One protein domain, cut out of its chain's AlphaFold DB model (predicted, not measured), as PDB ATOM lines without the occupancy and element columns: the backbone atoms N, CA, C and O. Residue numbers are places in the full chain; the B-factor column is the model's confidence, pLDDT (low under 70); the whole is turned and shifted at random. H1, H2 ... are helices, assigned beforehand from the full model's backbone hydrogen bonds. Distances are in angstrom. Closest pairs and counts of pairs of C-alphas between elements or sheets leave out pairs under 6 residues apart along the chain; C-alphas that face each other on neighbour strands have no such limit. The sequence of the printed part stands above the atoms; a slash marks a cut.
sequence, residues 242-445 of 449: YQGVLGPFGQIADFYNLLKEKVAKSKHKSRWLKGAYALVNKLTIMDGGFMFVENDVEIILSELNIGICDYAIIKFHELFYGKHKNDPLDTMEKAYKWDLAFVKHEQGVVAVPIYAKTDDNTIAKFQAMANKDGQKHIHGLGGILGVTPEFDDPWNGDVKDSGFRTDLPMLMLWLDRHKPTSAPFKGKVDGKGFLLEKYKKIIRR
ATOM      1  N   TYR A 242     127.223 166.080 129.139       93.56
ATOM      2  CA  TYR A 242     127.640 167.089 130.114       93.56
ATOM      3  C   TYR A 242     128.320 166.444 131.317       93.56
ATOM      4  O   TYR A 242     127.699 165.692 132.054       93.56
ATOM      5  N   GLN A 243     129.602 166.742 131.502       89.25
ATOM      6  CA  GLN A 243     130.441 166.224 132.583       89.25
ATOM      7  C   GLN A 243     130.585 167.263 133.706       89.25
ATOM      8  O   GLN A 243     130.363 168.456 133.488       89.25
ATOM      9  N   GLY A 244     130.943 166.814 134.908       83.25
ATOM     10  CA  GLY A 244     131.132 167.648 136.095       83.25
ATOM     11  C   GLY A 244     129.834 168.161 136.726       83.25
ATOM     12  O   GLY A 244     129.873 169.060 137.552       83.25
ATOM     13  N   VAL A 245     128.672 167.634 136.339       86.50
ATOM     14  CA  VAL A 245     127.351 168.103 136.814       86.50
ATOM     15  C   VAL A 245     126.771 167.258 137.953       86.50
ATOM     16  O   VAL A 245     125.763 167.635 138.546       86.50
ATOM     17  N   LEU A 246     127.399 166.114 138.252       84.88
ATOM     18  CA  LEU A 246     127.037 165.198 139.334       84.88
ATOM     19  C   LEU A 246     128.257 165.008 140.249       84.88
ATOM     20  O   LEU A 246     129.361 164.808 139.745       84.88
ATOM     21  N   GLY A 247     128.070 165.081 141.569       82.69
ATOM     22  CA  GLY A 247     129.174 165.104 142.536       82.69
ATOM     23  C   GLY A 247     128.969 164.229 143.771       82.69
ATOM     24  O   GLY A 247     129.653 163.211 143.895       82.69
ATOM     25  N   PRO A 248     128.056 164.605 144.687       84.44
ATOM     26  CA  PRO A 248     127.773 163.823 145.889       84.44
ATOM     27  C   PRO A 248     127.445 162.356 145.583       84.44
ATOM     28  O   PRO A 248     126.823 162.043 144.558       84.44
ATOM     29  N   PHE A 249     127.834 161.442 146.474       85.31
ATOM     30  CA  PHE A 249     127.636 160.005 146.277       85.31
ATOM     31  C   PHE A 249     126.152 159.675 146.104       85.31
ATOM     32  O   PHE A 249     125.799 158.930 145.191       85.31
ATOM     33  N   GLY A 250     125.271 160.269 146.905       88.25
ATOM     34  CA  GLY A 250     123.822 160.086 146.836       88.25
ATOM     35  C   GLY A 250     123.242 160.545 145.505       88.25
ATOM     36  O   GLY A 250     122.426 159.845 144.905       88.25
ATOM     37  N   GLN A 251     123.739 161.664 144.980       89.12
ATOM     38  CA  GLN A 251     123.332 162.177 143.677       89.12
ATOM     39  C   GLN A 251     123.727 161.216 142.544       89.12
ATOM     40  O   GLN A 251     122.908 160.896 141.676       89.12
ATOM     41  N   ILE A 252     124.965 160.710 142.566       93.31
ATOM     42  CA  ILE A 252     125.461 159.746 141.573       93.31
ATOM     43  C   ILE A 252     124.759 158.386 141.724       93.31
ATOM     44  O   ILE A 252     124.425 157.758 140.717       93.31
ATOM     45  N   ALA A 253     124.462 157.942 142.948       94.81
ATOM     46  CA  ALA A 253     123.705 156.716 143.203       94.81
ATOM     47  C   ALA A 253     122.285 156.794 142.622       94.81
ATOM     48  O   ALA A 253     121.862 155.873 141.917       94.81
ATOM     49  N   ASP A 254     121.562 157.893 142.854       96.25
ATOM     50  CA  ASP A 254     120.231 158.116 142.278       96.25
ATOM     51  C   ASP A 254     120.281 158.138 140.743       96.25
ATOM     52  O   ASP A 254     119.454 157.503 140.077       96.25
ATOM     53  N   PHE A 255     121.289 158.803 140.168       97.38
ATOM     54  CA  PHE A 255     121.526 158.812 138.725       97.38
ATOM     55  C   PHE A 255     121.782 157.401 138.173       97.38
ATOM     56  O   PHE A 255     121.143 156.984 137.203       97.38
ATOM     57  N   TYR A 256     122.645 156.607 138.811       97.75
ATOM     58  CA  TYR A 256     122.870 155.212 138.423       97.75
ATOM     59  C   TYR A 256     121.616 154.357 138.572       97.75
ATOM     60  O   TYR A 256     121.366 153.497 137.724       97.75
ATOM     61  N   ASN A 257     120.785 154.597 139.588       96.81
ATOM     62  CA  ASN A 257     119.507 153.906 139.709       96.81
ATOM     63  C   ASN A 257     118.574 154.227 138.528       96.81
ATOM     64  O   ASN A 257     117.997 153.305 137.946       96.81
ATOM     65  N   LEU A 258     118.486 155.496 138.120       97.38
ATOM     66  CA  LEU A 258     117.718 155.913 136.943       97.38
ATOM     67  C   LEU A 258     118.221 155.231 135.662       97.38
ATOM     68  O   LEU A 258     117.431 154.660 134.902       97.38
ATOM     69  N   LEU A 259     119.535 155.245 135.418       97.50
ATOM     70  CA  LEU A 259     120.112 154.589 134.242       97.50
ATOM     71  C   LEU A 259     119.899 153.074 134.277       97.50
ATOM     72  O   LEU A 259     119.614 152.473 133.242       97.50
ATOM     73  N   LYS A 260     119.974 152.449 135.456       95.44
ATOM     74  CA  LYS A 260     119.705 151.016 135.649       95.44
ATOM     75  C   LYS A 260     118.271 150.669 135.255       95.44
ATOM     76  O   LYS A 260     118.065 149.696 134.532       95.44
ATOM     77  N   GLU A 261     117.288 151.473 135.657       94.44
ATOM     78  CA  GLU A 261     115.892 151.310 135.225       94.44
ATOM     79  C   GLU A 261     115.737 151.481 133.707       94.44
ATOM     80  O   GLU A 261     114.994 150.732 133.064       94.44
ATOM     81  N   LYS A 262     116.461 152.435 133.109       95.19
ATOM     82  CA  LYS A 262     116.457 152.657 131.658       95.19
ATOM     83  C   LYS A 262     117.081 151.486 130.893       95.19
ATOM     84  O   LYS A 262     116.508 151.059 129.890       95.19
ATOM     85  N   VAL A 263     118.195 150.933 131.378       95.31
ATOM     86  CA  VAL A 263     118.827 149.721 130.828       95.31
ATOM     87  C   VAL A 263     117.894 148.519 130.958       95.31
ATOM     88  O   VAL A 263     117.716 147.802 129.976       95.31
ATOM     89  N   ALA A 264     117.238 148.328 132.104       92.94
ATOM     90  CA  ALA A 264     116.307 147.215 132.315       92.94
ATOM     91  C   ALA A 264     115.104 147.240 131.353       92.94
ATOM     92  O   ALA A 264     114.588 146.188 130.985       92.94
ATOM     93  N   LYS A 265     114.679 148.431 130.910       93.81
ATOM     94  CA  LYS A 265     113.620 148.631 129.900       93.81
ATOM     95  C   LYS A 265     114.134 148.579 128.451       93.81
ATOM     96  O   LYS A 265     113.364 148.793 127.519       93.81
ATOM     97  N   SER A 266     115.430 148.348 128.251       93.06
ATOM     98  CA  SER A 266     116.085 148.301 126.941       93.06
ATOM     99  C   SER A 266     116.471 146.867 126.554       93.06
ATOM    100  O   SER A 266     116.228 145.917 127.291       93.06
ATOM    101  N   LYS A 267     117.118 146.704 125.394       94.81
ATOM    102  CA  LYS A 267     117.688 145.417 124.960       94.81
ATOM    103  C   LYS A 267     119.120 145.177 125.468       94.81
ATOM    104  O   LYS A 267     119.680 144.120 125.190       94.81
ATOM    105  N   HIS A 268     119.737 146.133 126.168       95.75
ATOM    106  CA  HIS A 268     121.120 146.007 126.638       95.75
ATOM    107  C   HIS A 268     121.226 145.044 127.830       95.75
ATOM    108  O   HIS A 268     120.431 145.107 128.762       95.75
ATOM    109  N   LYS A 269     122.251 144.183 127.823       95.12
ATOM    110  CA  LYS A 269     122.526 143.187 128.877       95.12
ATOM    111  C   LYS A 269     123.728 143.525 129.772       95.12
ATOM    112  O   LYS A 269     124.228 142.641 130.464       95.12
ATOM    113  N   SER A 270     124.217 144.767 129.729       94.94
ATOM    114  CA  SER A 270     125.309 145.238 130.601       94.94
ATOM    115  C   SER A 270     124.948 145.041 132.076       94.94
ATOM    116  O   SER A 270     123.801 145.259 132.479       94.94
ATOM    117  N   ARG A 271     125.928 144.617 132.877       94.75
ATOM    118  CA  ARG A 271     125.786 144.414 134.325       94.75
ATOM    119  C   ARG A 271     126.487 145.496 135.139       94.75
ATOM    120  O   ARG A 271     126.196 145.616 136.327       94.75
ATOM    121  N   TRP A 272     127.350 146.297 134.514       95.62
ATOM    122  CA  TRP A 272     128.181 147.298 135.189       95.62
ATOM    123  C   TRP A 272     127.382 148.210 136.136       95.62
ATOM    124  O   TRP A 272     127.728 148.320 137.311       95.62
ATOM    125  N   LEU A 273     126.238 148.753 135.689       93.94
ATOM    126  CA  LEU A 273     125.400 149.646 136.509       93.94
ATOM    127  C   LEU A 273     124.909 149.016 137.812       93.94
ATOM    128  O   LEU A 273     124.710 149.730 138.790       93.94
ATOM    129  N   LYS A 274     124.680 147.698 137.841       90.19
ATOM    130  CA  LYS A 274     124.223 147.017 139.058       90.19
ATOM    131  C   LYS A 274     125.313 147.037 140.128       90.19
ATOM    132  O   LYS A 274     125.018 147.353 141.278       90.19
ATOM    133  N   GLY A 275     126.553 146.742 139.731       88.38
ATOM    134  CA  GLY A 275     127.718 146.798 140.613       88.38
ATOM    135  C   GLY A 275     128.046 148.229 141.037       88.38
ATOM    136  O   GLY A 275     128.160 148.500 142.230       88.38
ATOM    137  N   ALA A 276     128.107 149.156 140.075       91.19
ATOM    138  CA  ALA A 276     128.403 150.563 140.335       91.19
ATOM    139  C   ALA A 276     127.369 151.206 141.273       91.19
ATOM    140  O   ALA A 276     127.745 151.830 142.260       91.19
ATOM    141  N   TYR A 277     126.071 150.988 141.035       92.50
ATOM    142  CA  TYR A 277     125.013 151.462 141.930       92.50
ATOM    143  C   TYR A 277     125.165 150.902 143.346       92.50
ATOM    144  O   TYR A 277     125.101 151.664 144.303       92.50
ATOM    145  N   ALA A 278     125.377 149.590 143.497       87.44
ATOM    146  CA  ALA A 278     125.516 148.977 144.816       87.44
ATOM    147  C   ALA A 278     126.700 149.562 145.603       87.44
ATOM    148  O   ALA A 278     126.570 149.798 146.803       87.44
ATOM    149  N   LEU A 279     127.821 149.829 144.923       86.88
ATOM    150  CA  LEU A 279     128.996 150.470 145.507       86.88
ATOM    151  C   LEU A 279     128.728 151.916 145.902       86.88
ATOM    152  O   LEU A 279     128.838 152.245 147.079       86.88
ATOM    153  N   VAL A 280     128.315 152.763 144.962       89.12
ATOM    154  CA  VAL A 280     128.108 154.191 145.242       89.12
ATOM    155  C   VAL A 280     126.997 154.399 146.272       89.12
ATOM    156  O   VAL A 280     127.147 155.219 147.170       89.12
ATOM    157  N   ASN A 281     125.933 153.589 146.242       88.94
ATOM    158  CA  ASN A 281     124.865 153.647 147.241       88.94
ATOM    159  C   ASN A 281     125.348 153.308 148.664       88.94
ATOM    160  O   ASN A 281     124.696 153.683 149.631       88.94
ATOM    161  N   LYS A 282     126.446 152.562 148.829       84.69
ATOM    162  CA  LYS A 282     127.054 152.351 150.153       84.69
ATOM    163  C   LYS A 282     127.914 153.528 150.592       84.69
ATOM    164  O   LYS A 282     127.991 153.794 151.785       84.69
ATOM    165  N   LEU A 283     128.519 154.226 149.637       84.38
ATOM    166  CA  LEU A 283     129.355 155.398 149.885       84.38
ATOM    167  C   LEU A 283     128.546 156.649 150.253       84.38
ATOM    168  O   LEU A 283     129.127 157.594 150.767       84.38
ATOM    169  N   THR A 284     127.218 156.646 150.086       86.06
ATOM    170  CA  THR A 284     126.344 157.766 150.494       86.06
ATOM    171  C   THR A 284     126.400 158.070 151.986       86.06
ATOM    172  O   THR A 284     126.102 159.188 152.382       86.06
ATOM    173  N   ILE A 285     126.833 157.115 152.819       76.75
ATOM    174  CA  ILE A 285     127.090 157.355 154.246       76.75
ATOM    175  C   ILE A 285     128.193 158.402 154.484       76.75
ATOM    176  O   ILE A 285     128.305 158.926 155.585       76.75
ATOM    177  N   MET A 286     129.009 158.685 153.466       74.06
ATOM    178  CA  MET A 286     130.055 159.703 153.508       74.06
ATOM    179  C   MET A 286     129.593 161.062 152.981       74.06
ATOM    180  O   MET A 286     130.332 162.028 153.123       74.06
ATOM    181  N   ASP A 287     128.389 161.183 152.409       73.06
ATOM    182  CA  ASP A 287     127.874 162.502 152.037       73.06
ATOM    183  C   ASP A 287     127.712 163.371 153.293       73.06
ATOM    184  O   ASP A 287     127.064 162.976 154.261       73.06
ATOM    185  N   GLY A 288     128.312 164.564 153.283       60.19
ATOM    186  CA  GLY A 288     128.321 165.463 154.443       60.19
ATOM    187  C   GLY A 288     129.358 165.102 155.512       60.19
ATOM    188  O   GLY A 288     129.464 165.816 156.513       60.19
ATOM    189  N   GLY A 289     130.161 164.061 155.277       62.38
ATOM    190  CA  GLY A 289     131.253 163.639 156.137       62.38
ATOM    191  C   GLY A 289     130.962 162.466 157.036       62.38
ATOM    192  O   GLY A 289     129.925 162.407 157.693       62.38
ATOM    193  N   PHE A 290     131.941 161.571 157.148       64.06
ATOM    194  CA  PHE A 290     131.831 160.406 158.011       64.06
ATOM    195  C   PHE A 290     132.941 160.373 159.056       64.06
ATOM    196  O   PHE A 290     134.107 160.231 158.718       64.06
ATOM    197  N   MET A 291     132.577 160.429 160.342       57.66
ATOM    198  CA  MET A 291     133.527 160.499 161.468       57.66
ATOM    199  C   MET A 291     134.571 159.367 161.479       57.66
ATOM    200  O   MET A 291     135.650 159.526 162.043       57.66
ATOM    201  N   PHE A 292     134.260 158.224 160.865       60.97
ATOM    202  CA  PHE A 292     135.152 157.065 160.838       60.97
ATOM    203  C   PHE A 292     136.015 156.973 159.576       60.97
ATOM    204  O   PHE A 292     136.913 156.137 159.553       60.97
ATOM    205  N   VAL A 293     135.753 157.778 158.540       63.47
ATOM    206  CA  VAL A 293     136.585 157.863 157.332       63.47
ATOM    207  C   VAL A 293     137.315 159.192 157.372       63.47
ATOM    208  O   VAL A 293     136.705 160.253 157.431       63.47
ATOM    209  N   GLU A 294     138.640 159.134 157.347       68.31
ATOM    210  CA  GLU A 294     139.438 160.349 157.283       68.31
ATOM    211  C   GLU A 294     139.160 161.112 155.978       68.31
ATOM    212  O   GLU A 294     138.990 160.516 154.909       68.31
ATOM    213  N   ASN A 295     139.119 162.446 156.070       69.06
ATOM    214  CA  ASN A 295     138.783 163.319 154.944       69.06
ATOM    215  C   ASN A 295     139.685 163.063 153.717       69.06
ATOM    216  O   ASN A 295     139.228 163.201 152.589       69.06
ATOM    217  N   ASP A 296     140.947 162.666 153.911       73.88
ATOM    218  CA  ASP A 296     141.892 162.339 152.832       73.88
ATOM    219  C   ASP A 296     141.445 161.132 151.978       73.88
ATOM    220  O   ASP A 296     141.517 161.181 150.747       73.88
ATOM    221  N   VAL A 297     140.911 160.081 152.605       78.00
ATOM    222  CA  VAL A 297     140.346 158.902 151.931       78.00
ATOM    223  C   VAL A 297     139.012 159.232 151.262       78.00
ATOM    224  O   VAL A 297     138.777 158.796 150.132       78.00
ATOM    225  N   GLU A 298     138.148 160.010 151.920       78.19
ATOM    226  CA  GLU A 298     136.871 160.449 151.338       78.19
ATOM    227  C   GLU A 298     137.103 161.209 150.028       78.19
ATOM    228  O   GLU A 298     136.487 160.891 149.011       78.19
ATOM    229  N   ILE A 299     138.069 162.131 150.022       77.81
ATOM    230  CA  ILE A 299     138.451 162.912 148.846       77.81
ATOM    231  C   ILE A 299     138.800 161.994 147.664       77.81
ATOM    232  O   ILE A 299     138.226 162.151 146.587       77.81
ATOM    233  N   ILE A 300     139.655 160.982 147.860       81.56
ATOM    234  CA  ILE A 300     139.995 160.004 146.807       81.56
ATOM    235  C   ILE A 300     138.745 159.302 146.276       81.56
ATOM    236  O   ILE A 300     138.582 159.147 145.063       81.56
ATOM    237  N   LEU A 301     137.864 158.852 147.173       84.38
ATOM    238  CA  LEU A 301     136.641 158.148 146.796       84.38
ATOM    239  C   LEU A 301     135.702 159.051 146.002       84.38
ATOM    240  O   LEU A 301     135.115 158.592 145.019       84.38
ATOM    241  N   SER A 302     135.583 160.321 146.376       81.56
ATOM    242  CA  SER A 302     134.744 161.266 145.653       81.56
ATOM    243  C   SER A 302     135.311 161.597 144.275       81.56
ATOM    244  O   SER A 302     134.546 161.667 143.316       81.56
ATOM    245  N   GLU A 303     136.630 161.736 144.122       81.56
ATOM    246  CA  GLU A 303     137.228 161.979 142.801       81.56
ATOM    247  C   GLU A 303     137.090 160.786 141.867       81.56
ATOM    248  O   GLU A 303     136.745 160.955 140.695       81.56
ATOM    249  N   LEU A 304     137.296 159.576 142.396       86.69
ATOM    250  CA  LEU A 304     137.008 158.345 141.667       86.69
ATOM    251  C   LEU A 304     135.542 158.321 141.237       86.69
ATOM    252  O   LEU A 304     135.252 158.053 140.073       86.69
ATOM    253  N   ASN A 305     134.620 158.636 142.148       88.31
ATOM    254  CA  ASN A 305     133.189 158.624 141.872       88.31
ATOM    255  C   ASN A 305     132.800 159.636 140.782       88.31
ATOM    256  O   ASN A 305     132.102 159.269 139.837       88.31
ATOM    257  N   ILE A 306     133.309 160.869 140.859       86.56
ATOM    258  CA  ILE A 306     133.084 161.920 139.856       86.56
ATOM    259  C   ILE A 306     133.676 161.508 138.505       86.56
ATOM    260  O   ILE A 306     132.971 161.520 137.500       86.56
ATOM    261  N   GLY A 307     134.944 161.087 138.465       88.62
ATOM    262  CA  GLY A 307     135.616 160.713 137.217       88.62
ATOM    263  C   GLY A 307     134.964 159.512 136.524       88.62
ATOM    264  O   GLY A 307     134.806 159.500 135.301       88.62
ATOM    265  N   ILE A 308     134.526 158.518 137.301       91.44
ATOM    266  CA  ILE A 308     133.777 157.367 136.787       91.44
ATOM    267  C   ILE A 308     132.393 157.802 136.296       91.44
ATOM    268  O   ILE A 308     131.970 157.359 135.227       91.44
ATOM    269  N   CYS A 309     131.699 158.688 137.017       94.69
ATOM    270  CA  CYS A 309     130.398 159.212 136.600       94.69
ATOM    271  C   CYS A 309     130.496 160.000 135.287       94.69
ATOM    272  O   CYS A 309     129.719 159.759 134.360       94.69
ATOM    273  N   ASP A 310     131.506 160.857 135.152       92.19
ATOM    274  CA  ASP A 310     131.776 161.620 133.934       92.19
ATOM    275  C   ASP A 310     132.016 160.706 132.734       92.19
ATOM    276  O   ASP A 310     131.524 160.971 131.633       92.19
ATOM    277  N   TYR A 311     132.737 159.603 132.926       95.31
ATOM    278  CA  TYR A 311     132.906 158.593 131.888       95.31
ATOM    279  C   TYR A 311     131.610 157.812 131.619       95.31
ATOM    280  O   TYR A 311     131.273 157.550 130.458       95.31
ATOM    281  N   ALA A 312     130.837 157.497 132.661       96.94
ATOM    282  CA  ALA A 312     129.538 156.848 132.540       96.94
ATOM    283  C   ALA A 312     128.589 157.672 131.668       96.94
ATOM    284  O   ALA A 312     127.981 157.116 130.756       96.94
ATOM    285  N   ILE A 313     128.518 158.990 131.856       97.50
ATOM    286  CA  ILE A 313     127.708 159.897 131.029       97.50
ATOM    287  C   ILE A 313     128.020 159.706 129.534       97.50
ATOM    288  O   ILE A 313     127.107 159.512 128.728       97.50
ATOM    289  N   ILE A 314     129.304 159.641 129.160       97.25
ATOM    290  CA  ILE A 314     129.731 159.390 127.772       97.25
ATOM    291  C   ILE A 314     129.310 157.997 127.289       97.25
ATOM    292  O   ILE A 314     128.858 157.821 126.154       97.25
ATOM    293  N   LYS A 315     129.443 156.976 128.130       97.56
ATOM    294  CA  LYS A 315     129.129 155.593 127.754       97.56
ATOM    295  C   LYS A 315     127.637 155.300 127.688       97.56
ATOM    296  O   LYS A 315     127.205 154.566 126.798       97.56
ATOM    297  N   PHE A 316     126.832 155.935 128.527       97.81
ATOM    298  CA  PHE A 316     125.377 155.865 128.439       97.81
ATOM    299  C   PHE A 316     124.821 156.719 127.300       97.81
ATOM    300  O   PHE A 316     123.811 156.333 126.708       97.81
ATOM    301  N   HIS A 317     125.521 157.781 126.888       98.19
ATOM    302  CA  HIS A 317     125.245 158.434 125.609       98.19
ATOM    303  C   HIS A 317     125.391 157.439 124.453       98.19
ATOM    304  O   HIS A 317     124.474 157.295 123.646       98.19
ATOM    305  N   GLU A 318     126.510 156.705 124.382       97.12
ATOM    306  CA  GLU A 318     126.724 155.692 123.337       97.12
ATOM    307  C   GLU A 318     125.622 154.619 123.326       97.12
ATOM    308  O   GLU A 318     125.226 154.185 122.242       97.12
ATOM    309  N   LEU A 319     125.124 154.221 124.505       96.56
ATOM    310  CA  LEU A 319     124.039 153.247 124.663       96.56
ATOM    311  C   LEU A 319     122.690 153.761 124.160       96.56
ATOM    312  O   LEU A 319     122.044 153.087 123.363       96.56
ATOM    313  N   PHE A 320     122.262 154.939 124.609       96.81
ATOM    314  CA  PHE A 320     120.889 155.398 124.386       96.81
ATOM    315  C   PHE A 320     120.718 156.313 123.170       96.81
ATOM    316  O   PHE A 320     119.644 156.334 122.566       96.81
ATOM    317  N   TYR A 321     121.765 157.046 122.795       97.06
ATOM    318  CA  TYR A 321     121.705 158.095 121.773       97.06
ATOM    319  C   TYR A 321     122.732 157.915 120.652       97.06
ATOM    320  O   TYR A 321     122.548 158.462 119.567       97.06
ATOM    321  N   GLY A 322     123.788 157.135 120.888       96.31
ATOM    322  CA  GLY A 322     124.895 156.946 119.958       96.31
ATOM    323  C   GLY A 322     124.908 155.583 119.269       96.31
ATOM    324  O   GLY A 322     123.881 155.034 118.868       96.31
ATOM    325  N   LYS A 323     126.118 155.036 119.116       95.88
ATOM    326  CA  LYS A 323     126.407 153.866 118.271       95.88
ATOM    327  C   LYS A 323     125.618 152.597 118.626       95.88
ATOM    328  O   LYS A 323     125.413 151.766 117.750       95.88
ATOM    329  N   HIS A 324     125.162 152.445 119.870       96.50
ATOM    330  CA  HIS A 324     124.414 151.266 120.317       96.50
ATOM    331  C   HIS A 324     122.894 151.476 120.366       96.50
ATOM    332  O   HIS A 324     122.172 150.543 120.714       96.50
ATOM    333  N   LYS A 325     122.391 152.653 119.966       94.69
ATOM    334  CA  LYS A 325     120.949 152.942 119.910       94.69
ATOM    335  C   LYS A 325     120.201 151.952 119.010       94.69
ATOM    336  O   LYS A 325     119.140 151.459 119.382       94.69
ATOM    337  N   ASN A 326     120.773 151.660 117.839       95.06
ATOM    338  CA  ASN A 326     120.197 150.748 116.842       95.06
ATOM    339  C   ASN A 326     120.881 149.366 116.814       95.06
ATOM    340  O   ASN A 326     120.327 148.435 116.238       95.06
ATOM    341  N   ASP A 327     122.049 149.223 117.449       95.44
ATOM    342  CA  ASP A 327     122.749 147.946 117.653       95.44
ATOM    343  C   ASP A 327     122.965 147.705 119.158       95.44
ATOM    344  O   ASP A 327     124.026 148.034 119.713       95.44
ATOM    345  N   PRO A 328     121.936 147.197 119.857       96.06
ATOM    346  CA  PRO A 328     122.000 147.024 121.296       96.06
ATOM    347  C   PRO A 328     123.016 145.951 121.709       96.06
ATOM    348  O   PRO A 328     123.378 145.041 120.964       96.06
ATOM    349  N   LEU A 329     123.422 146.018 122.978       96.81
ATOM    350  CA  LEU A 329     124.260 145.011 123.640       96.81
ATOM    351  C   LEU A 329     123.405 143.802 124.051       96.81
ATOM    352  O   LEU A 329     123.279 143.476 125.230       96.81
ATOM    353  N   ASP A 330     122.756 143.188 123.071       95.81
ATOM    354  CA  ASP A 330     121.694 142.190 123.213       95.81
ATOM    355  C   ASP A 330     122.191 140.758 123.450       95.81
ATOM    356  O   ASP A 330     121.421 139.858 123.804       95.81
ATOM    357  N   THR A 331     123.496 140.537 123.324       96.44
ATOM    358  CA  THR A 331     124.154 139.275 123.666       96.44
ATOM    359  C   THR A 331     125.022 139.435 124.908       96.44
ATOM    360  O   THR A 331     125.566 140.504 125.183       96.44
ATOM    361  N   MET A 332     125.195 138.336 125.647       94.94
ATOM    362  CA  MET A 332     126.080 138.309 126.818       94.94
ATOM    363  C   MET A 332     127.529 138.637 126.443       94.94
ATOM    364  O   MET A 332     128.238 139.230 127.241       94.94
ATOM    365  N   GLU A 333     127.963 138.288 125.228       96.81
ATOM    366  CA  GLU A 333     129.315 138.586 124.751       96.81
ATOM    367  C   GLU A 333     129.509 140.078 124.450       96.81
ATOM    368  O   GLU A 333     130.501 140.660 124.884       96.81
ATOM    369  N   LYS A 334     128.551 140.725 123.763       97.31
ATOM    370  CA  LYS A 334     128.585 142.182 123.537       97.31
ATOM    371  C   LYS A 334     128.599 142.940 124.868       97.31
ATOM    372  O   LYS A 334     129.424 143.831 125.053       97.31
ATOM    373  N   ALA A 335     127.719 142.559 125.795       97.06
ATOM    374  CA  ALA A 335     127.634 143.167 127.121       97.06
ATOM    375  C   ALA A 335     128.915 142.963 127.946       97.06
ATOM    376  O   ALA A 335     129.439 143.930 128.488       97.06
ATOM    377  N   TYR A 336     129.466 141.745 127.971       97.69
ATOM    378  CA  TYR A 336     130.729 141.442 128.651       97.69
ATOM    379  C   TYR A 336     131.892 142.286 128.123       97.69
ATOM    380  O   TYR A 336     132.634 142.868 128.912       97.69
ATOM    381  N   LYS A 337     132.056 142.381 126.796       97.94
ATOM    382  CA  LYS A 337     133.129 143.188 126.192       97.94
ATOM    383  C   LYS A 337     132.982 144.669 126.521       97.94
ATOM    384  O   LYS A 337     133.988 145.332 126.765       97.94
ATOM    385  N   TRP A 338     131.750 145.176 126.520       97.81
ATOM    386  CA  TRP A 338     131.471 146.561 126.878       97.81
ATOM    387  C   TRP A 338     131.783 146.827 128.355       97.81
ATOM    388  O   TRP A 338     132.530 147.758 128.637       97.81
ATOM    389  N   ASP A 339     131.316 145.970 129.271       97.69
ATOM    390  CA  ASP A 339     131.600 146.087 130.709       97.69
ATOM    391  C   ASP A 339     133.111 145.987 130.985       97.69
ATOM    392  O   ASP A 339     133.654 146.796 131.731       97.69
ATOM    393  N   LEU A 340     133.823 145.063 130.329       97.38
ATOM    394  CA  LEU A 340     135.278 144.925 130.458       97.38
ATOM    395  C   LEU A 340     136.021 146.177 129.984       97.38
ATOM    396  O   LEU A 340     136.967 146.616 130.634       97.38
ATOM    397  N   ALA A 341     135.621 146.742 128.843       97.62
ATOM    398  CA  ALA A 341     136.202 147.981 128.337       97.62
ATOM    399  C   ALA A 341     135.892 149.169 129.259       97.62
ATOM    400  O   ALA A 341     136.738 150.049 129.423       97.62
ATOM    401  N   PHE A 342     134.706 149.181 129.872       96.44
ATOM    402  CA  PHE A 342     134.328 150.180 130.860       96.44
ATOM    403  C   PHE A 342     135.245 150.090 132.082       96.44
ATOM    404  O   PHE A 342     135.970 151.043 132.354       96.44
ATOM    405  N   VAL A 343     135.297 148.929 132.744       95.38
ATOM    406  CA  VAL A 343     136.106 148.709 133.954       95.38
ATOM    407  C   VAL A 343     137.587 148.985 133.689       95.38
ATOM    408  O   VAL A 343     138.232 149.677 134.469       95.38
ATOM    409  N   LYS A 344     138.141 148.537 132.556       95.12
ATOM    410  CA  LYS A 344     139.538 148.846 132.200       95.12
ATOM    411  C   LYS A 344     139.809 150.346 132.104       95.12
ATOM    412  O   LYS A 344     140.890 150.786 132.486       95.12
ATOM    413  N   HIS A 345     138.859 151.125 131.591       93.94
ATOM    414  CA  HIS A 345     139.006 152.575 131.533       93.94
ATOM    415  C   HIS A 345     138.947 153.196 132.931       93.94
ATOM    416  O   HIS A 345     139.800 154.014 133.259       93.94
ATOM    417  N   GLU A 346     138.007 152.778 133.779       89.88
ATOM    418  CA  GLU A 346     137.944 153.256 135.165       89.88
ATOM    419  C   GLU A 346     139.257 153.000 135.898       89.88
ATOM    420  O   GLU A 346     139.842 153.911 136.472       89.88
ATOM    421  N   GLN A 347     139.755 151.765 135.853       87.56
ATOM    422  CA  GLN A 347     140.909 151.387 136.657       87.56
ATOM    423  C   GLN A 347     142.227 151.869 136.049       87.56
ATOM    424  O   GLN A 347     143.153 152.164 136.793       87.56
ATOM    425  N   GLY A 348     142.325 151.966 134.720       85.12
ATOM    426  CA  GLY A 348     143.558 152.351 134.030       85.12
ATOM    427  C   GLY A 348     143.680 153.841 133.698       85.12
ATOM    428  O   GLY A 348     144.792 154.357 133.667       85.12
ATOM    429  N   VAL A 349     142.567 154.532 133.436       86.44
ATOM    430  CA  VAL A 349     142.561 155.943 133.005       86.44
ATOM    431  C   VAL A 349     142.093 156.870 134.119       86.44
ATOM    432  O   VAL A 349     142.680 157.934 134.289       86.44
ATOM    433  N   VAL A 350     141.074 156.479 134.891       85.56
ATOM    434  CA  VAL A 350     140.546 157.323 135.977       85.56
ATOM    435  C   VAL A 350     141.335 157.110 137.270       85.56
ATOM    436  O   VAL A 350     141.833 158.066 137.854       85.56
ATOM    437  N   ALA A 351     141.488 155.859 137.710       85.00
ATOM    438  CA  ALA A 351     142.007 155.553 139.040       85.00
ATOM    439  C   ALA A 351     143.534 155.692 139.161       85.00
ATOM    440  O   ALA A 351     144.023 156.226 140.155       85.00
ATOM    441  N   VAL A 352     144.300 155.267 138.148       85.94
ATOM    442  CA  VAL A 352     145.776 155.331 138.171       85.94
ATOM    443  C   VAL A 352     146.304 156.752 138.426       85.94
ATOM    444  O   VAL A 352     147.127 156.901 139.329       85.94
ATOM    445  N   PRO A 353     145.852 157.810 137.718       83.94
ATOM    446  CA  PRO A 353     146.325 159.168 137.989       83.94
ATOM    447  C   PRO A 353     145.986 159.683 139.388       83.94
ATOM    448  O   PRO A 353     146.730 160.511 139.909       83.94
ATOM    449  N   ILE A 354     144.882 159.216 139.981       83.62
ATOM    450  CA  ILE A 354     144.493 159.558 141.353       83.62
ATOM    451  C   ILE A 354     145.487 158.909 142.323       83.62
ATOM    452  O   ILE A 354     146.167 159.615 143.065       83.62
ATOM    453  N   TYR A 355     145.682 157.589 142.232       84.56
ATOM    454  CA  TYR A 355     146.580 156.864 143.138       84.56
ATOM    455  C   TYR A 355     148.052 157.234 143.000       84.56
ATOM    456  O   TYR A 355     148.779 157.186 143.987       84.56
ATOM    457  N   ALA A 356     148.505 157.582 141.795       82.69
ATOM    458  CA  ALA A 356     149.892 157.969 141.550       82.69
ATOM    459  C   ALA A 356     150.278 159.285 142.240       82.69
ATOM    460  O   ALA A 356     151.462 159.542 142.441       82.69
ATOM    461  N   LYS A 357     149.294 160.129 142.561       77.31
ATOM    462  CA  LYS A 357     149.519 161.432 143.192       77.31
ATOM    463  C   LYS A 357     149.196 161.417 144.689       77.31
ATOM    464  O   LYS A 357     149.715 162.257 145.422       77.31
ATOM    465  N   THR A 358     148.368 160.471 145.137       80.12
ATOM    466  CA  THR A 358     148.055 160.266 146.552       80.12
ATOM    467  C   THR A 358     149.296 159.828 147.331       80.12
ATOM    468  O   THR A 358     150.019 158.933 146.896       80.12
ATOM    469  N   ASP A 359     149.520 160.420 148.505       81.69
ATOM    470  CA  ASP A 359     150.602 160.008 149.395       81.69
ATOM    471  C   ASP A 359     150.403 158.581 149.935       81.69
ATOM    472  O   ASP A 359     149.287 158.063 150.051       81.69
ATOM    473  N   ASP A 360     151.508 157.932 150.294       85.88
ATOM    474  CA  ASP A 360     151.482 156.525 150.685       85.88
ATOM    475  C   ASP A 360     150.720 156.264 151.992       85.88
ATOM    476  O   ASP A 360     150.169 155.173 152.148       85.88
ATOM    477  N   ASN A 361     150.609 157.245 152.897       84.50
ATOM    478  CA  ASN A 361     149.844 157.068 154.134       84.50
ATOM    479  C   ASN A 361     148.348 156.999 153.831       84.50
ATOM    480  O   ASN A 361     147.664 156.093 154.311       84.50
ATOM    481  N   THR A 362     147.839 157.907 152.999       82.94
ATOM    482  CA  THR A 362     146.433 157.882 152.579       82.94
ATOM    483  C   THR A 362     146.116 156.614 151.777       82.94
ATOM    484  O   THR A 362     145.078 155.980 151.990       82.94
ATOM    485  N   ILE A 363     147.033 156.166 150.913       87.06
ATOM    486  CA  ILE A 363     146.892 154.882 150.208       87.06
ATOM    487  C   ILE A 363     146.846 153.709 151.186       87.06
ATOM    488  O   ILE A 363     146.013 152.822 151.013       87.06
ATOM    489  N   ALA A 364     147.702 153.685 152.208       87.25
ATOM    490  CA  ALA A 364     147.708 152.614 153.200       87.25
ATOM    491  C   ALA A 364     146.383 152.551 153.977       87.25
ATOM    492  O   ALA A 364     145.843 151.462 154.180       87.25
ATOM    493  N   LYS A 365     145.803 153.705 154.336       84.81
ATOM    494  CA  LYS A 365     144.458 153.778 154.938       84.81
ATOM    495  C   LYS A 365     143.391 153.236 153.988       84.81
ATOM    496  O   LYS A 365     142.554 152.426 154.390       84.81
ATOM    497  N   PHE A 366     143.442 153.627 152.714       85.44
ATOM    498  CA  PHE A 366     142.510 153.128 151.705       85.44
ATOM    499  C   PHE A 366     142.651 151.611 151.484       85.44
ATOM    500  O   PHE A 366     141.643 150.905 151.405       85.44
ATOM    501  N   GLN A 367     143.879 151.088 151.461       88.88
ATOM    502  CA  GLN A 367     144.158 149.654 151.393       88.88
ATOM    503  C   GLN A 367     143.591 148.915 152.609       88.88
ATOM    504  O   GLN A 367     142.920 147.903 152.432       88.88
ATOM    505  N   ALA A 368     143.786 149.428 153.827       84.81
ATOM    506  CA  ALA A 368     143.231 148.829 155.042       84.81
ATOM    507  C   ALA A 368     141.691 148.789 155.016       84.81
ATOM    508  O   ALA A 368     141.076 147.814 155.460       84.81
ATOM    509  N   MET A 369     141.050 149.814 154.440       81.12
ATOM    510  CA  MET A 369     139.604 149.813 154.205       81.12
ATOM    511  C   MET A 369     139.192 148.745 153.178       81.12
ATOM    512  O   MET A 369     138.214 148.032 153.407       81.12
ATOM    513  N   ALA A 370     139.939 148.592 152.080       84.81
ATOM    514  CA  ALA A 370     139.675 147.591 151.042       84.81
ATOM    515  C   ALA A 370     139.914 146.142 151.520       84.81
ATOM    516  O   ALA A 370     139.141 145.241 151.187       84.81
ATOM    517  N   ASN A 371     140.928 145.924 152.359       85.19
ATOM    518  CA  ASN A 371     141.180 144.667 153.074       85.19
ATOM    519  C   ASN A 371     140.134 144.381 154.153       85.19
ATOM    520  O   ASN A 371     140.072 143.283 154.683       85.19
ATOM    521  N   LYS A 372     139.326 145.380 154.522       79.94
ATOM    522  CA  LYS A 372     138.403 145.317 155.660       79.94
ATOM    523  C   LYS A 372     139.101 145.030 156.992       79.94
ATOM    524  O   LYS A 372     138.440 144.609 157.940       79.94
ATOM    525  N   ASP A 373     140.387 145.357 157.112       68.88
ATOM    526  CA  ASP A 373     141.188 145.131 158.322       68.88
ATOM    527  C   ASP A 373     140.622 145.872 159.545       68.88
ATOM    528  O   ASP A 373     140.728 145.398 160.677       68.88
ATOM    529  N   GLY A 374     139.892 146.973 159.326       54.91
ATOM    530  CA  GLY A 374     139.125 147.647 160.376       54.91
ATOM    531  C   GLY A 374     138.123 146.732 161.101       54.91
ATOM    532  O   GLY A 374     137.871 146.931 162.282       54.91
ATOM    533  N   GLN A 375     137.603 145.672 160.467       51.59
ATOM    534  CA  GLN A 375     136.733 144.699 161.148       51.59
ATOM    535  C   GLN A 375     137.444 143.929 162.273       51.59
ATOM    536  O   GLN A 375     136.767 143.433 163.171       51.59
ATOM    537  N   LYS A 376     138.780 143.819 162.237       44.75
ATOM    538  CA  LYS A 376     139.557 143.005 163.184       44.75
ATOM    539  C   LYS A 376     140.003 143.780 164.431       44.75
ATOM    540  O   LYS A 376     140.225 143.140 165.455       44.75
ATOM    541  N   HIS A 377     140.093 145.119 164.390       39.34
ATOM    542  CA  HIS A 377     140.661 145.888 165.511       39.34
ATOM    543  C   HIS A 377     139.909 147.155 165.953       39.34
ATOM    544  O   HIS A 377     140.049 147.516 167.119       39.34
ATOM    545  N   ILE A 378     139.084 147.808 165.122       37.31
ATOM    546  CA  ILE A 378     138.270 148.973 165.533       37.31
ATOM    547  C   ILE A 378     136.985 148.997 164.692       37.31
ATOM    548  O   ILE A 378     137.033 149.235 163.488       37.31
ATOM    549  N   HIS A 379     135.829 148.761 165.318       36.19
ATOM    550  CA  HIS A 379     134.509 148.881 164.686       36.19
ATOM    551  C   HIS A 379     134.406 150.164 163.829       36.19
ATOM    552  O   HIS A 379     134.392 151.256 164.383       36.19
ATOM    553  N   GLY A 380     134.314 150.065 162.494       38.66
ATOM    554  CA  GLY A 380     133.972 151.245 161.683       38.66
ATOM    555  C   GLY A 380     134.175 151.141 160.172       38.66
ATOM    556  O   GLY A 380     133.235 151.361 159.418       38.66
ATOM    557  N   LEU A 381     135.372 150.780 159.700       39.97
ATOM    558  CA  LEU A 381     135.744 151.057 158.299       39.97
ATOM    559  C   LEU A 381     135.458 149.923 157.300       39.97
ATOM    560  O   LEU A 381     134.905 150.155 156.226       39.97
ATOM    561  N   GLY A 382     135.760 148.667 157.649       41.38
ATOM    562  CA  GLY A 382     135.622 147.533 156.717       41.38
ATOM    563  C   GLY A 382     134.173 147.129 156.386       41.38
ATOM    564  O   GLY A 382     133.932 146.370 155.448       41.38
ATOM    565  N   GLY A 383     133.188 147.623 157.146       48.69
ATOM    566  CA  GLY A 383     131.759 147.388 156.896       48.69
ATOM    567  C   GLY A 383     131.160 148.266 155.790       48.69
ATOM    568  O   GLY A 383     130.152 147.885 155.193       48.69
ATOM    569  N   ILE A 384     131.794 149.405 155.483       54.47
ATOM    570  CA  ILE A 384     131.295 150.398 154.516       54.47
ATOM    571  C   ILE A 384     131.297 149.807 153.097       54.47
ATOM    572  O   ILE A 384     130.319 149.929 152.363       54.47
ATOM    573  N   LEU A 385     132.337 149.043 152.748       61.25
ATOM    574  CA  LEU A 385     132.480 148.351 151.461       61.25
ATOM    575  C   LEU A 385     131.912 146.921 151.474       61.25
ATOM    576  O   LEU A 385     132.382 146.046 150.749       61.25
ATOM    577  N   GLY A 386     130.861 146.651 152.258       67.62
ATOM    578  CA  GLY A 386     130.212 145.331 152.352       67.62
ATOM    579  C   GLY A 386     129.629 144.768 151.040       67.62
ATOM    580  O   GLY A 386     128.996 143.717 151.052       67.62
ATOM    581  N   VAL A 387     129.829 145.458 149.918       72.69
ATOM    582  CA  VAL A 387     129.426 145.077 148.560       72.69
ATOM    583  C   VAL A 387     130.584 144.576 147.693       72.69
ATOM    584  O   VAL A 387     130.331 144.092 146.594       72.69
ATOM    585  N   THR A 388     131.829 144.642 148.172       80.75
ATOM    586  CA  THR A 388     132.991 144.021 147.523       80.75
ATOM    587  C   THR A 388     133.564 142.910 148.404       80.75
ATOM    588  O   THR A 388     133.420 142.953 149.630       80.75
ATOM    589  N   PRO A 389     134.236 141.904 147.825       83.50
ATOM    590  CA  PRO A 389     135.152 141.042 148.567       83.50
ATOM    591  C   PRO A 389     136.233 141.872 149.273       83.50
ATOM    592  O   PRO A 389     136.534 142.987 148.846       83.50
ATOM    593  N   GLU A 390     136.785 141.339 150.360       87.12
ATOM    594  CA  GLU A 390     138.029 141.871 150.932       87.12
ATOM    595  C   GLU A 390     139.188 141.701 149.943       87.12
ATOM    596  O   GLU A 390     139.142 140.812 149.091       87.12
ATOM    597  N   PHE A 391     140.168 142.603 149.998       89.25
ATOM    598  CA  PHE A 391     141.320 142.610 149.091       89.25
ATOM    599  C   PHE A 391     142.468 141.716 149.579       89.25
ATOM    600  O   PHE A 391     143.269 141.289 148.752       89.25
ATOM    601  N   ASP A 392     142.539 141.400 150.873       85.50
ATOM    602  CA  ASP A 392     143.562 140.553 151.489       85.50
ATOM    603  C   ASP A 392     143.307 139.063 151.183       85.50
ATOM    604  O   ASP A 392     143.350 138.670 150.018       85.50
ATOM    605  N   ASP A 393     143.076 138.188 152.161       83.88
ATOM    606  CA  ASP A 393     142.930 136.753 151.908       83.88
ATOM    607  C   ASP A 393     141.642 136.458 151.102       83.88
ATOM    608  O   ASP A 393     140.568 136.968 151.407       83.88
ATOM    609  N   PRO A 394     141.683 135.627 150.044       91.12
ATOM    610  CA  PRO A 394     142.832 134.907 149.500       91.12
ATOM    611  C   PRO A 394     143.622 135.647 148.424       91.12
ATOM    612  O   PRO A 394     144.585 135.089 147.891       91.12
ATOM    613  N   TRP A 395     143.200 136.832 148.008       91.38
ATOM    614  CA  TRP A 395     143.705 137.501 146.814       91.38
ATOM    615  C   TRP A 395     145.107 138.080 147.004       91.38
ATOM    616  O   TRP A 395     145.945 137.871 146.126       91.38
ATOM    617  N   ASN A 396     145.376 138.713 148.147       91.69
ATOM    618  CA  ASN A 396     146.530 139.578 148.401       91.69
ATOM    619  C   ASN A 396     146.619 140.694 147.346       91.69
ATOM    620  O   ASN A 396     147.649 140.879 146.698       91.69
ATOM    621  N   GLY A 397     145.488 141.352 147.098       90.00
ATOM    622  CA  GLY A 397     145.324 142.401 146.105       90.00
ATOM    623  C   GLY A 397     145.657 143.794 146.635       90.00
ATOM    624  O   GLY A 397     145.511 144.086 147.820       90.00
ATOM    625  N   ASP A 398     146.069 144.671 145.723       91.06
ATOM    626  CA  ASP A 398     146.489 146.043 146.012       91.06
ATOM    627  C   ASP A 398     145.515 147.048 145.365       91.06
ATOM    628  O   ASP A 398     145.101 146.885 144.211       91.06
ATOM    629  N   VAL A 399     145.147 148.108 146.089       88.06
ATOM    630  CA  VAL A 399     144.320 149.216 145.590       88.06
ATOM    631  C   VAL A 399     144.986 150.012 144.464       88.06
ATOM    632  O   VAL A 399     144.271 150.721 143.754       88.06
ATOM    633  N   LYS A 400     146.299 149.881 144.266       89.56
ATOM    634  CA  LYS A 400     147.076 150.418 143.139       89.56
ATOM    635  C   LYS A 400     147.224 149.414 141.981       89.56
ATOM    636  O   LYS A 400     147.558 149.829 140.870       89.56
ATOM    637  N   ASP A 401     146.950 148.117 142.176       91.25
ATOM    638  CA  ASP A 401     147.055 147.109 141.107       91.25
ATOM    639  C   ASP A 401     145.852 147.181 140.153       91.25
ATOM    640  O   ASP A 401     144.794 146.587 140.368       91.25
ATOM    641  N   SER A 402     146.040 147.895 139.042       89.88
ATOM    642  CA  SER A 402     145.039 148.031 137.974       89.88
ATOM    643  C   SER A 402     144.548 146.694 137.396       89.88
ATOM    644  O   SER A 402     143.387 146.597 136.986       89.88
ATOM    645  N   GLY A 403     145.389 145.653 137.377       93.25
ATOM    646  CA  GLY A 403     145.021 144.321 136.905       93.25
ATOM    647  C   GLY A 403     144.065 143.647 137.880       93.25
ATOM    648  O   GLY A 403     142.980 143.223 137.479       93.25
ATOM    649  N   PHE A 404     144.418 143.632 139.165       93.88
ATOM    650  CA  PHE A 404     143.538 143.129 140.219       93.88
ATOM    651  C   PHE A 404     142.207 143.880 140.260       93.88
ATOM    652  O   PHE A 404     141.134 143.272 140.289       93.88
ATOM    653  N   ARG A 405     142.272 145.209 140.177       91.19
ATOM    654  CA  ARG A 405     141.097 146.080 140.167       91.19
ATOM    655  C   ARG A 405     140.268 145.980 138.900       91.19
ATOM    656  O   ARG A 405     139.120 146.400 138.918       91.19
ATOM    657  N   THR A 406     140.802 145.417 137.822       94.25
ATOM    658  CA  THR A 406     140.004 145.048 136.648       94.25
ATOM    659  C   THR A 406     139.349 143.687 136.853       94.25
ATOM    660  O   THR A 406     138.144 143.534 136.650       94.25
ATOM    661  N   ASP A 407     140.135 142.699 137.270       96.69
ATOM    662  CA  ASP A 407     139.702 141.310 137.342       96.69
ATOM    663  C   ASP A 407     138.648 141.084 138.436       96.69
ATOM    664  O   ASP A 407     137.651 140.401 138.196       96.69
ATOM    665  N   LEU A 408     138.816 141.678 139.623       94.44
ATOM    666  CA  LEU A 408     137.892 141.480 140.743       94.44
ATOM    667  C   LEU A 408     136.477 142.023 140.444       94.44
ATOM    668  O   LEU A 408     135.526 141.241 140.555       94.44
ATOM    669  N   PRO A 409     136.280 143.279 139.989       93.62
ATOM    670  CA  PRO A 409     134.961 143.746 139.566       93.62
ATOM    671  C   PRO A 409     134.401 142.935 138.400       93.62
ATOM    672  O   PRO A 409     133.213 142.618 138.386       93.62
ATOM    673  N   MET A 410     135.238 142.519 137.445       96.88
ATOM    674  CA  MET A 410     134.767 141.681 136.342       96.88
ATOM    675  C   MET A 410     134.322 140.291 136.797       96.88
ATOM    676  O   MET A 410     133.378 139.758 136.220       96.88
ATOM    677  N   LEU A 411     134.905 139.721 137.852       95.94
ATOM    678  CA  LEU A 411     134.389 138.509 138.497       95.94
ATOM    679  C   LEU A 411     133.075 138.768 139.246       95.94
ATOM    680  O   LEU A 411     132.205 137.902 139.242       95.94
ATOM    681  N   MET A 412     132.890 139.945 139.851       93.81
ATOM    682  CA  MET A 412     131.616 140.329 140.482       93.81
ATOM    683  C   MET A 412     130.494 140.554 139.457       93.81
ATOM    684  O   MET A 412     129.325 140.313 139.746       93.81
ATOM    685  N   LEU A 413     130.826 141.001 138.246       94.50
ATOM    686  CA  LEU A 413     129.856 141.207 137.169       94.50
ATOM    687  C   LEU A 413     129.625 139.930 136.341       94.50
ATOM    688  O   LEU A 413     128.503 139.641 135.924       94.50
ATOM    689  N   TRP A 414     130.680 139.159 136.086       96.31
ATOM    690  CA  TRP A 414     130.728 138.091 135.084       96.31
ATOM    691  C   TRP A 414     131.477 136.851 135.594       96.31
ATOM    692  O   TRP A 414     132.339 136.314 134.895       96.31
ATOM    693  N   LEU A 415     131.123 136.368 136.788       95.88
ATOM    694  CA  LEU A 415     131.828 135.305 137.522       95.88
ATOM    695  C   LEU A 415     132.197 134.071 136.686       95.88
ATOM    696  O   LEU A 415     133.330 133.600 136.734       95.88
ATOM    697  N   ASP A 416     131.244 133.545 135.915       94.81
ATOM    698  CA  ASP A 416     131.435 132.320 135.129       94.81
ATOM    699  C   ASP A 416     131.949 132.575 133.698       94.81
ATOM    700  O   ASP A 416     132.095 131.637 132.914       94.81
ATOM    701  N   ARG A 417     132.219 133.835 133.327       95.38
ATOM    702  CA  ARG A 417     132.706 134.219 131.987       95.38
ATOM    703  C   ARG A 417     134.085 134.869 132.019       95.38
ATOM    704  O   ARG A 417     134.857 134.680 131.080       95.38
ATOM    705  N   HIS A 418     134.384 135.647 133.051       97.56
ATOM    706  CA  HIS A 418     135.647 136.355 133.152       97.56
ATOM    707  C   HIS A 418     136.795 135.400 133.502       97.56
ATOM    708  O   HIS A 418     136.649 134.494 134.324       97.56
ATOM    709  N   LYS A 419     137.943 135.616 132.858       97.69
ATOM    710  CA  LYS A 419     139.176 134.861 133.082       97.69
ATOM    711  C   LYS A 419     140.212 135.818 133.662       97.69
ATOM    712  O   LYS A 419     140.791 136.574 132.880       97.69
ATOM    713  N   PRO A 420     140.402 135.837 134.990       96.94
ATOM    714  CA  PRO A 420     141.330 136.765 135.609       96.94
ATOM    715  C   PRO A 420     142.769 136.402 135.225       96.94
ATOM    716  O   PRO A 420     143.108 135.226 135.066       96.94
ATOM    717  N   THR A 421     143.614 137.415 135.060       95.50
ATOM    718  CA  THR A 421     145.005 137.267 134.590       95.50
ATOM    719  C   THR A 421     146.033 137.953 135.484       95.50
ATOM    720  O   THR A 421     147.226 137.685 135.353       95.50
ATOM    721  N   SER A 422     145.592 138.808 136.405       95.25
ATOM    722  CA  SER A 422     146.453 139.520 137.347       95.25
ATOM    723  C   SER A 422     147.093 138.589 138.378       95.25
ATOM    724  O   SER A 422     146.594 137.500 138.686       95.25
ATOM    725  N   ALA A 423     148.236 139.025 138.913       95.62
ATOM    726  CA  ALA A 423     149.060 138.233 139.823       95.62
ATOM    727  C   ALA A 423     148.293 137.690 141.051       95.62
ATOM    728  O   ALA A 423     148.482 136.507 141.357       95.62
ATOM    729  N   PRO A 424     147.369 138.446 141.686       95.12
ATOM    730  CA  PRO A 424     146.547 137.946 142.795       95.12
ATOM    731  C   PRO A 424     145.720 136.689 142.488       95.12
ATOM    732  O   PRO A 424     145.384 135.928 143.398       95.12
ATOM    733  N   PHE A 425     145.411 136.403 141.218       96.06
ATOM    734  CA  PHE A 425     144.647 135.214 140.817       96.06
ATOM    735  C   PHE A 425     145.521 134.039 140.349       96.06
ATOM    736  O   PHE A 425     144.995 132.964 140.030       96.06
ATOM    737  N   LYS A 426     146.853 134.176 140.350       94.50
ATOM    738  CA  LYS A 426     147.767 133.081 139.997       94.50
ATOM    739  C   LYS A 426     147.581 131.898 140.955       94.50
ATOM    740  O   LYS A 426     147.554 132.059 142.172       94.50
ATOM    741  N   GLY A 427     147.419 130.695 140.398       95.19
ATOM    742  CA  GLY A 427     147.131 129.475 141.171       95.19
ATOM    743  C   GLY A 427     145.691 129.371 141.698       95.19
ATOM    744  O   GLY A 427     145.369 128.412 142.398       95.19
ATOM    745  N   LYS A 428     144.812 130.327 141.358       96.88
ATOM    746  CA  LYS A 428     143.397 130.353 141.771       96.88
ATOM    747  C   LYS A 428     142.411 130.043 140.645       96.88
ATOM    748  O   LYS A 428     141.201 130.040 140.877       96.88
ATOM    749  N   VAL A 429     142.921 129.761 139.451       97.12
ATOM    750  CA  VAL A 429     142.150 129.421 138.251       97.12
ATOM    751  C   VAL A 429     142.344 127.955 137.853       97.12
ATOM    752  O   VAL A 429     143.338 127.332 138.221       97.12
ATOM    753  N   ASP A 430     141.381 127.394 137.127       96.50
ATOM    754  CA  ASP A 430     141.455 126.067 136.522       96.50
ATOM    755  C   ASP A 430     142.314 126.059 135.240       96.50
ATOM    756  O   ASP A 430     142.800 127.091 134.775       96.50
ATOM    757  N   GLY A 431     142.469 124.884 134.620       95.19
ATOM    758  CA  GLY A 431     143.221 124.735 133.366       95.19
ATOM    759  C   GLY A 431     142.627 125.478 132.158       95.19
ATOM    760  O   GLY A 431     143.270 125.548 131.114       95.19
ATOM    761  N   LYS A 432     141.415 126.037 132.269       95.94
ATOM    762  CA  LYS A 432     140.754 126.855 131.236       95.94
ATOM    763  C   LYS A 432     140.828 128.359 131.542       95.94
ATOM    764  O   LYS A 432     140.352 129.160 130.723       95.94
ATOM    765  N   GLY A 433     141.427 128.736 132.675       96.12
ATOM    766  CA  GLY A 433     141.591 130.110 133.149       96.12
ATOM    767  C   GLY A 433     140.392 130.664 133.923       96.12
ATOM    768  O   GLY A 433     140.343 131.868 134.155       96.12
ATOM    769  N   PHE A 434     139.417 129.835 134.302       97.44
ATOM    770  CA  PHE A 434     138.278 130.269 135.118       97.44
ATOM    771  C   PHE A 434     138.572 130.096 136.602       97.44
ATOM    772  O   PHE A 434     139.283 129.181 137.001       97.44
ATOM    773  N   LEU A 435     137.996 130.953 137.441       97.38
ATOM    774  CA  LEU A 435     138.191 130.895 138.886       97.38
ATOM    775  C   LEU A 435     137.760 129.528 139.461       97.38
ATOM    776  O   LEU A 435     136.676 129.038 139.149       97.38
ATOM    777  N   LEU A 436     138.576 128.909 140.322       97.44
ATOM    778  CA  LEU A 436     138.227 127.628 140.956       97.44
ATOM    779  C   LEU A 436     136.977 127.773 141.845       97.44
ATOM    780  O   LEU A 436     136.793 128.791 142.515       97.44
ATOM    781  N   GLU A 437     136.151 126.724 141.936       96.19
ATOM    782  CA  GLU A 437     134.865 126.765 142.661       96.19
ATOM    783  C   GLU A 437     134.980 127.218 144.125       96.19
ATOM    784  O   GLU A 437     134.105 127.933 144.619       96.19
ATOM    785  N   LYS A 438     136.069 126.860 144.822       95.88
ATOM    786  CA  LYS A 438     136.305 127.312 146.204       95.88
ATOM    787  C   LYS A 438     136.390 128.841 146.318       95.88
ATOM    788  O   LYS A 438     135.848 129.400 147.262       95.88
ATOM    789  N   TYR A 439     136.980 129.508 145.327       96.25
ATOM    790  CA  TYR A 439     137.096 130.967 145.276       96.25
ATOM    791  C   TYR A 439     135.835 131.619 144.700       96.25
ATOM    792  O   TYR A 439     135.417 132.672 145.181       96.25
ATOM    793  N   LYS A 440     135.146 130.966 143.753       95.44
ATOM    794  CA  LYS A 440     133.834 131.437 143.276       95.44
ATOM    795  C   LYS A 440     132.823 131.584 144.408       95.44
ATOM    796  O   LYS A 440     132.046 132.532 144.399       95.44
ATOM    797  N   LYS A 441     132.829 130.685 145.401       94.38
ATOM    798  CA  LYS A 441     131.947 130.784 146.581       94.38
ATOM    799  C   LYS A 441     132.100 132.108 147.342       94.38
ATOM    800  O   LYS A 441     131.104 132.583 147.880       94.38
ATOM    801  N   ILE A 442     133.298 132.697 147.358       92.50
ATOM    802  CA  ILE A 442     133.562 134.003 147.980       92.50
ATOM    803  C   ILE A 442     132.883 135.103 147.156       92.50
ATOM    804  O   ILE A 442     132.062 135.853 147.679       92.50
ATOM    805  N   ILE A 443     133.145 135.134 145.844       91.62
ATOM    806  CA  ILE A 443     132.632 136.173 144.937       91.62
ATOM    807  C   ILE A 443     131.110 136.099 144.746       91.62
ATOM    808  O   ILE A 443     130.470 137.136 144.624       91.62
ATOM    809  N   ARG A 444     130.498 134.904 144.778       92.06
ATOM    810  CA  ARG A 444     129.042 134.707 144.586       92.06
ATOM    811  C   ARG A 444     128.172 135.563 145.512       92.06
ATOM    812  O   ARG A 444     127.044 135.875 145.145       92.06
ATOM    813  N   ARG A 445     128.673 135.929 146.696       87.94
ATOM    814  CA  ARG A 445     127.969 136.801 147.658       87.94
ATOM    815  C   ARG A 445     127.877 138.257 147.194       87.94
ATOM    816  O   ARG A 445     127.022 138.989 147.672       87.94
TER     817      ARG A 445
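What this domain is: This is residues 242 to 445 of the 449 residues of an uncharacterized protein of Flavobacterium branchiophilum (UniProt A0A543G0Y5). What shape does this domain have? Three helices, H1, H2 and H3, form an up-and-down bundle, each running against the one before it in the chain; H4 folds back on H3, and H7 packs on H4 and on the first residues of H2. Beyond H7 comes a region of loop, residues 415 to 436, and the last helix H8, while H5 packs on H3 near residue 296 and the four-residue H6 follows it, farthest from the mean of the C-alphas. What is it built of, and how large is it? The printed part has 204 residues with eight named helices, H1 to H8 in order along the chain, and no named strand, and its class is all helix. It is compact and rounded, with a radius of gyration of the C-alphas of 17.0 A and spans of 52 by 46 by 28 A.

Where its parts are: Where do the first helices lie? H1 is residues 249 to 264, 22.1 A from first to last C-alpha, and begins at C-alpha 249 at (127.636, 160.005, 146.277). H2 is residues 272 to 286, 22.2 A long. H3, the longest helix, is residues 295 to 320, 36.3 A long, with a kink of 26 degrees near residue 314. Which helices follow? H4 is residues 332 to 355, 32.1 A long, and ends at C-alpha 355 at (146.580, 156.864, 143.138). H5 is residues 360 to 370, H6 is residues 374 to 377, and H7 is residues 402 to 414, 17.7 A long. H8 is residues 437 to 445 and ends at C-alpha 445 at (127.969, 136.801, 147.658).

How they stand to each other: How does the bundle stand? H1 and H2 are a helical hairpin: they touch at a shallow tilt of 21 degrees, opposite ways, with the closest C-alphas those of Phe 249 and Thr 284, 4.9 A apart. H1 also touches H3, at a shallow tilt of 25 degrees, the same way, with Ile 252 and Cys 309 closest at 7.0 A between C-alphas. H2 and H3 are close but not clearly touching, with the C-alphas of Met 286 and Glu 298 closest at 7.2 A. What touches H3 further on? H3 and H4 are a helical hairpin at a shallow tilt of 34.6 degrees, only just short of steep; residues 300 to 308 of H3 touch residues 346 to 354 of H4, closest at the C-alphas of Ile 308 and Glu 346, 6.1 A. H5 touches H3 at residues 296 to 297 alone, at a steep tilt of 66 degrees, with the C-alphas of Val 297 and Phe 366 closest at 6.2 A. Where do H7 and H8 stand? H7 touches H4, with the C-alphas of Gln 347 and Ser 402 closest at 5.5 A, and it touches residues 272 to 275 of H2, closest at the C-alphas of Trp 272 and Leu 413, 6.6 A. H7 and H8 only just touch, with 3 pairs of C-alphas within 8 A, the closest those of Met 412 and Ile 443 at 6.2 A, and stand about perpendicular at 78 degrees. H6 touches no helix. How well do the backbones pair? Every O i to N i+4 pair is within hydrogen-bond range in H1 and H5; the counts are 9 of 11 in H2, 21 of 22 in H3, 16 of 20 in H4, 8 of 9 in H7 and 3 of 5 in H8, and H6 is too short for such a pair.

The domain as a whole: How far does it reach, and is it cut? The two C-alphas farthest apart are those of Asn 326 and His 377, 53.0 A, and the printed part has no cut. Which links are long, and where is confidence low? The links H3 to H4, H6 to H7 and H7 to H8 are long. The mean pLDDT of the printed part is 87.1, and residues 288 to 295 and 373 to 386 are under 70.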